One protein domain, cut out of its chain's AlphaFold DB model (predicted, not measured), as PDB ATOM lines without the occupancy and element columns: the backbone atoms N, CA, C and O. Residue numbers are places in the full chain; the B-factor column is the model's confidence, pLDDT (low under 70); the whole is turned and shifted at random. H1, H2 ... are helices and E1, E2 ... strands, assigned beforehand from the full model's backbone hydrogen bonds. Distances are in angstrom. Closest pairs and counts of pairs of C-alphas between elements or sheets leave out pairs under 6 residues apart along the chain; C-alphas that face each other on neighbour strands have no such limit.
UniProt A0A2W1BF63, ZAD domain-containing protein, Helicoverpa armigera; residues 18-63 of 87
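Overview. This is residues 18 to 63 of the 87 residues of the protein "ZAD domain-containing protein" of Helicoverpa armigera (UniProt A0A2W1BF63). Two helices pack at about a right angle, H1 on residues 55 to 59 of the longer H2, and the long loop of residues 34 to 45 leads from H1 to the short strand E1. Residues 18 to 19 pair antiparallel with residues 46 to 47 of E1. The 46 printed residues, mostly helix by class, hold H1, E1 and H2 in that order; the whole is compact, with a radius of gyration of the C-alphas of 10.2 A and spans of 31 by 22 by 14 A.

Along the chain. H2, residues 49 to 63, is 21.3 A long and ends at C-alpha 63 (30.429, -35.661, -5.179). H1, residues 23 to 33, is 15.4 A long and begins at C-alpha 23 (34.749, -22.014, -2.483). E1 is residues 46 to 48, 6.6 A long.

Arrangement. H2 touches H1 with residues 55 to 59 alone; their closest C-alphas, of Leu 55 and Leu 25, are 5.8 A apart. Their lines are about perpendicular, at 89 degrees. E1 and H2 meet only through their tight link, and H1 and E1 are apart. E1 pairs with no named strand. In H1 and H2 every O i to N i+4 pair is within hydrogen-bond range.

Size, cuts and confidence. The C-alphas of Asp 41 and Phe 61, the two farthest apart, are 30.7 A apart. The printed part has no cut. The link from H1 to E1 is long, 12 residues, and its residues 40 to 44 are under 70 in pLDDT.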
ATOM      1  N   HIS A  18      48.316 -21.247  -8.005       89.62
ATOM      2  CA  HIS A  18      47.010 -20.711  -8.348       89.62
ATOM      3  C   HIS A  18      46.366 -20.111  -7.105       89.62
ATOM      4  O   HIS A  18      46.422 -20.707  -6.028       89.62
ATOM      5  N   VAL A  19      45.711 -18.961  -7.261       89.88
ATOM      6  CA  VAL A  19      44.818 -18.443  -6.221       89.88
ATOM      7  C   VAL A  19      43.614 -19.376  -6.140       89.88
ATOM      8  O   VAL A  19      42.923 -19.603  -7.135       89.88
ATOM      9  N   VAL A  20      43.349 -19.926  -4.958       90.31
ATOM     10  CA  VAL A  20      42.187 -20.793  -4.746       90.31
ATOM     11  C   VAL A  20      40.984 -19.921  -4.394       90.31
ATOM     12  O   VAL A  20      40.678 -19.711  -3.226       90.31
ATOM     13  N   THR A  21      40.301 -19.387  -5.409       87.94
ATOM     14  CA  THR A  21      39.044 -18.623  -5.250       87.94
ATOM     15  C   THR A  21      37.798 -19.508  -5.241       87.94
ATOM     16  O   THR A  21      36.718 -19.069  -4.861       87.94
ATOM     17  N   ASN A  22      37.929 -20.767  -5.666       90.38
ATOM     18  CA  ASN A  22      36.820 -21.708  -5.719       90.38
ATOM     19  C   ASN A  22      36.441 -22.166  -4.303       90.38
ATOM     20  O   ASN A  22      37.161 -22.965  -3.705       90.38
ATOM     21  N   ARG A  23      35.285 -21.704  -3.816       90.44
ATOM     22  CA  ARG A  23      34.749 -22.014  -2.483       90.44
ATOM     23  C   ARG A  23      34.668 -23.513  -2.194       90.44
ATOM     24  O   ARG A  23      35.020 -23.929  -1.100       90.44
ATOM     25  N   HIS A  24      34.299 -24.344  -3.166       93.12
ATOM     26  CA  HIS A  24      34.230 -25.788  -2.943       93.12
ATOM     27  C   HIS A  24      35.598 -26.412  -2.674       93.12
ATOM     28  O   HIS A  24      35.705 -27.331  -1.870       93.12
ATOM     29  N   LEU A  25      36.658 -25.926  -3.325       93.19
ATOM     30  CA  LEU A  25      38.010 -26.421  -3.056       93.19
ATOM     31  C   LEU A  25      38.501 -25.988  -1.667       93.19
ATOM     32  O   LEU A  25      39.197 -26.760  -1.012       93.19
ATOM     33  N   GLN A  26      38.109 -24.792  -1.219       92.38
ATOM     34  CA  GLN A  26      38.374 -24.312   0.140       92.38
ATOM     35  C   GLN A  26      37.646 -25.185   1.172       92.38
ATOM     36  O   GLN A  26      38.282 -25.723   2.069       92.38
ATOM     37  N   GLU A  27      36.345 -25.424   0.976       93.12
ATOM     38  CA  GLU A  27      35.524 -26.279   1.844       93.12
ATOM     39  C   GLU A  27      36.069 -27.712   1.931       93.12
ATOM     40  O   GLU A  27      36.031 -28.326   2.994       93.12
ATOM     41  N   ILE A  28      36.593 -28.268   0.831       94.88
ATOM     42  CA  ILE A  28      37.233 -29.591   0.848       94.88
ATOM     43  C   ILE A  28      38.478 -29.593   1.727       94.88
ATOM     44  O   ILE A  28      38.641 -30.513   2.524       94.88
ATOM     45  N   TYR A  29      39.346 -28.589   1.601       93.94
ATOM     46  CA  TYR A  29      40.505 -28.479   2.481       93.94
ATOM     47  C   TYR A  29      40.064 -28.394   3.946       93.94
ATOM     48  O   TYR A  29      40.524 -29.183   4.764       93.94
ATOM     49  N   GLU A  30      39.121 -27.501   4.250       94.50
ATOM     50  CA  GLU A  30      38.635 -27.265   5.613       94.50
ATOM     51  C   GLU A  30      38.044 -28.528   6.236       94.50
ATOM     52  O   GLU A  30      38.362 -28.846   7.377       94.50
ATOM     53  N   LYS A  31      37.255 -29.296   5.474       94.19
ATOM     54  CA  LYS A  31      36.704 -30.584   5.918       94.19
ATOM     55  C   LYS A  31      37.773 -31.644   6.164       94.19
ATOM     56  O   LYS A  31      37.610 -32.465   7.057       94.19
ATOM     57  N   LEU A  32      38.833 -31.671   5.354       94.25
ATOM     58  CA  LEU A  32      39.895 -32.674   5.477       94.25
ATOM     59  C   LEU A  32      40.856 -32.369   6.627       94.25
ATOM     60  O   LEU A  32      41.407 -33.297   7.213       94.25
ATOM     61  N   THR A  33      41.089 -31.093   6.931       93.38
ATOM     62  CA  THR A  33      42.120 -30.687   7.894       93.38
ATOM     63  C   THR A  33      41.561 -30.091   9.180       93.38
ATOM     64  O   THR A  33      42.334 -29.881  10.107       93.38
ATOM     65  N   ASN A  34      40.265 -29.766   9.244       93.81
ATOM     66  CA  ASN A  34      39.653 -28.955  10.305       93.81
ATOM     67  C   ASN A  34      40.370 -27.610  10.535       93.81
ATOM     68  O   ASN A  34      40.385 -27.073  11.640       93.81
ATOM     69  N   ILE A  35      40.984 -27.053   9.487       89.81
ATOM     70  CA  ILE A  35      41.705 -25.774   9.533       89.81
ATOM     71  C   ILE A  35      41.046 -24.854   8.522       89.81
ATOM     72  O   ILE A  35      40.945 -25.228   7.357       89.81
ATOM     73  N   ALA A  36      40.663 -23.648   8.953       88.12
ATOM     74  CA  ALA A  36      40.142 -22.622   8.059       88.12
ATOM     75  C   ALA A  36      41.121 -22.395   6.904       88.12
ATOM     76  O   ALA A  36      42.320 -22.169   7.115       88.12
ATOM     77  N   PHE A  37      40.612 -22.464   5.678       84.88
ATOM     78  CA  PHE A  37      41.427 -22.193   4.516       84.88
ATOM     79  C   PHE A  37      41.765 -20.706   4.545       84.88
ATOM     80  O   PHE A  37      42.943 -20.369   4.658       84.88
ATOM     81  N   ILE A  38      40.743 -19.840   4.573       78.12
ATOM     82  CA  ILE A  38      40.865 -18.377   4.696       78.12
ATOM     83  C   ILE A  38      41.217 -17.970   6.132       78.12
ATOM     84  O   ILE A  38      40.433 -18.170   7.054       78.12
ATOM     85  N   THR A  39      42.384 -17.345   6.318       70.25
ATOM     86  CA  THR A  39      42.793 -16.741   7.596       70.25
ATOM     87  C   THR A  39      42.429 -15.251   7.655       70.25
ATOM     88  O   THR A  39      42.261 -14.598   6.621       70.25
ATOM     89  N   ILE A  40      42.315 -14.711   8.878       66.69
ATOM     90  CA  ILE A  40      41.889 -13.326   9.192       66.69
ATOM     91  C   ILE A  40      42.649 -12.274   8.362       66.69
ATOM     92  O   ILE A  40      42.077 -11.263   7.957       66.69
ATOM     93  N   ASP A  41      43.900 -12.564   8.012       68.00
ATOM     94  CA  ASP A  41      44.795 -11.657   7.292       68.00
ATOM     95  C   ASP A  41      44.473 -11.486   5.794       68.00
ATOM     96  O   ASP A  41      45.221 -10.808   5.089       68.00
ATOM     97  N   ARG A  42      43.410 -12.120   5.266       63.84
ATOM     98  CA  ARG A  42      42.958 -12.021   3.856       63.84
ATOM     99  C   ARG A  42      44.057 -12.270   2.809       63.84
ATOM    100  O   ARG A  42      43.939 -11.832   1.662       63.84
ATOM    101  N   ARG A  43      45.139 -12.967   3.173       64.94
ATOM    102  CA  ARG A  43      46.231 -13.263   2.239       64.94
ATOM    103  C   ARG A  43      45.700 -14.196   1.148       64.94
ATOM    104  O   ARG A  43      45.022 -15.163   1.484       64.94
ATOM    105  N   PRO A  44      45.982 -13.947  -0.144       61.19
ATOM    106  CA  PRO A  44      45.561 -14.849  -1.207       61.19
ATOM    107  C   PRO A  44      46.195 -16.220  -0.988       61.19
ATOM    108  O   PRO A  44      47.414 -16.348  -0.874       61.19
ATOM    109  N   ILE A  45      45.351 -17.244  -0.911       82.44
ATOM    110  CA  ILE A  45      45.788 -18.581  -0.530       82.44
ATOM    111  C   ILE A  45      46.156 -19.323  -1.791       82.44
ATOM    112  O   ILE A  45      45.315 -19.816  -2.547       82.44
ATOM    113  N   LEU A  46      47.453 -19.309  -2.035       90.12
ATOM    114  CA  LEU A  46      48.062 -19.953  -3.169       90.12
ATOM    115  C   LEU A  46      48.139 -21.459  -2.912       90.12
ATOM    116  O   LEU A  46      48.608 -21.911  -1.867       90.12
ATOM    117  N   ALA A  47      47.706 -22.251  -3.885       92.75
ATOM    118  CA  ALA A  47      48.008 -23.674  -3.950       92.75
ATOM    119  C   ALA A  47      48.914 -23.930  -5.152       92.75
ATOM    120  O   ALA A  47      48.660 -23.403  -6.237       92.75
ATOM    121  N   CYS A  48      49.959 -24.743  -4.990       95.00
ATOM    122  CA  CYS A  48      50.712 -25.223  -6.142       95.00
ATOM    123  C   CYS A  48      49.796 -26.058  -7.049       95.00
ATOM    124  O   CYS A  48      48.783 -26.607  -6.601       95.00
ATOM    125  N   VAL A  49      50.162 -26.180  -8.325       94.81
ATOM    126  CA  VAL A  49      49.399 -26.949  -9.323       94.81
ATOM    127  C   VAL A  49      49.061 -28.378  -8.860       94.81
ATOM    128  O   VAL A  49      47.962 -28.870  -9.118       94.81
ATOM    129  N   PHE A  50      49.956 -29.021  -8.103       95.94
ATOM    130  CA  PHE A  50      49.755 -30.374  -7.583       95.94
ATOM    131  C   PHE A  50      48.677 -30.425  -6.495       95.94
ATOM    132  O   PHE A  50      47.718 -31.188  -6.617       95.94
ATOM    133  N   CYS A  51      48.780 -29.581  -5.463       95.50
ATOM    134  CA  CYS A  51      47.779 -29.525  -4.397       95.50
ATOM    135  C   CYS A  51      46.423 -29.032  -4.915       95.50
ATOM    136  O   CYS A  51      45.390 -29.553  -4.501       95.50
ATOM    137  N   TYR A  52      46.410 -28.097  -5.870       95.25
ATOM    138  CA  TYR A  52      45.182 -27.662  -6.537       95.25
ATOM    139  C   TYR A  52      44.487 -28.828  -7.256       95.25
ATOM    140  O   TYR A  52      43.289 -29.059  -7.075       95.25
ATOM    141  N   SER A  53      45.245 -29.607  -8.036       95.94
ATOM    142  CA  SER A  53      44.736 -30.800  -8.720       95.94
ATOM    143  C   SER A  53      44.196 -31.838  -7.730       95.94
ATOM    144  O   SER A  53      43.112 -32.385  -7.940       95.94
ATOM    145  N   LYS A  54      44.892 -32.057  -6.608       96.75
ATOM    146  CA  LYS A  54      44.443 -32.974  -5.551       96.75
ATOM    147  C   LYS A  54      43.148 -32.520  -4.884       96.75
ATOM    148  O   LYS A  54      42.231 -33.329  -4.786       96.75
ATOM    149  N   LEU A  55      43.007 -31.240  -4.533       95.38
ATOM    150  CA  LEU A  55      41.741 -30.712  -4.008       95.38
ATOM    151  C   LEU A  55      40.584 -30.929  -4.989       95.38
ATOM    152  O   LEU A  55      39.499 -31.346  -4.586       95.38
ATOM    153  N   LYS A  56      40.819 -30.709  -6.289       96.44
ATOM    154  CA  LYS A  56      39.808 -30.959  -7.326       96.44
ATOM    155  C   LYS A  56      39.418 -32.437  -7.401       96.44
ATOM    156  O   LYS A  56      38.233 -32.743  -7.517       96.44
ATOM    157  N   GLN A  57      40.385 -33.349  -7.303       97.81
ATOM    158  CA  GLN A  57      40.126 -34.793  -7.259       97.81
ATOM    159  C   GLN A  57      39.303 -35.178  -6.024       97.81
ATOM    160  O   GLN A  57      38.312 -35.891  -6.165       97.81
ATOM    161  N   CYS A  58      39.647 -34.655  -4.843       97.44
ATOM    162  CA  CYS A  58      38.885 -34.866  -3.612       97.44
ATOM    163  C   CYS A  58      37.442 -34.355  -3.736       97.44
ATOM    164  O   CYS A  58      36.514 -35.068  -3.364       97.44
ATOM    165  N   TYR A  59      37.230 -33.170  -4.319       96.44
ATOM    166  CA  TYR A  59      35.886 -32.637  -4.565       96.44
ATOM    167  C   TYR A  59      35.054 -33.554  -5.471       96.44
ATOM    168  O   TYR A  59      33.916 -33.894  -5.146       96.44
ATOM    169  N   ILE A  60      35.629 -33.984  -6.599       97.19
ATOM    170  CA  ILE A  60      34.961 -34.890  -7.543       97.19
ATOM    171  C   ILE A  60      34.627 -36.217  -6.860       97.19
ATOM    172  O   ILE A  60      33.519 -36.726  -7.020       97.19
ATOM    173  N   PHE A  61      35.566 -36.769  -6.090       97.94
ATOM    174  CA  PHE A  61      35.358 -38.007  -5.351       97.94
ATOM    175  C   PHE A  61      34.230 -37.865  -4.323       97.94
ATOM    176  O   PHE A  61      33.294 -38.658  -4.348       97.94
ATOM    177  N   MET A  62      34.233 -36.798  -3.518       96.81
ATOM    178  CA  MET A  62      33.155 -36.501  -2.571       96.81
ATOM    179  C   MET A  62      31.789 -36.436  -3.269       96.81
ATOM    180  O   MET A  62      30.831 -37.044  -2.803       96.81
ATOM    181  N   LYS A  63      31.684 -35.741  -4.410       96.69
ATOM    182  CA  LYS A  63      30.429 -35.661  -5.179       96.69
ATOM    183  C   LYS A  63      29.964 -37.027  -5.686       96.69
ATOM    184  O   LYS A  63      28.761 -37.274  -5.688       96.69
TER     185      LYS A  63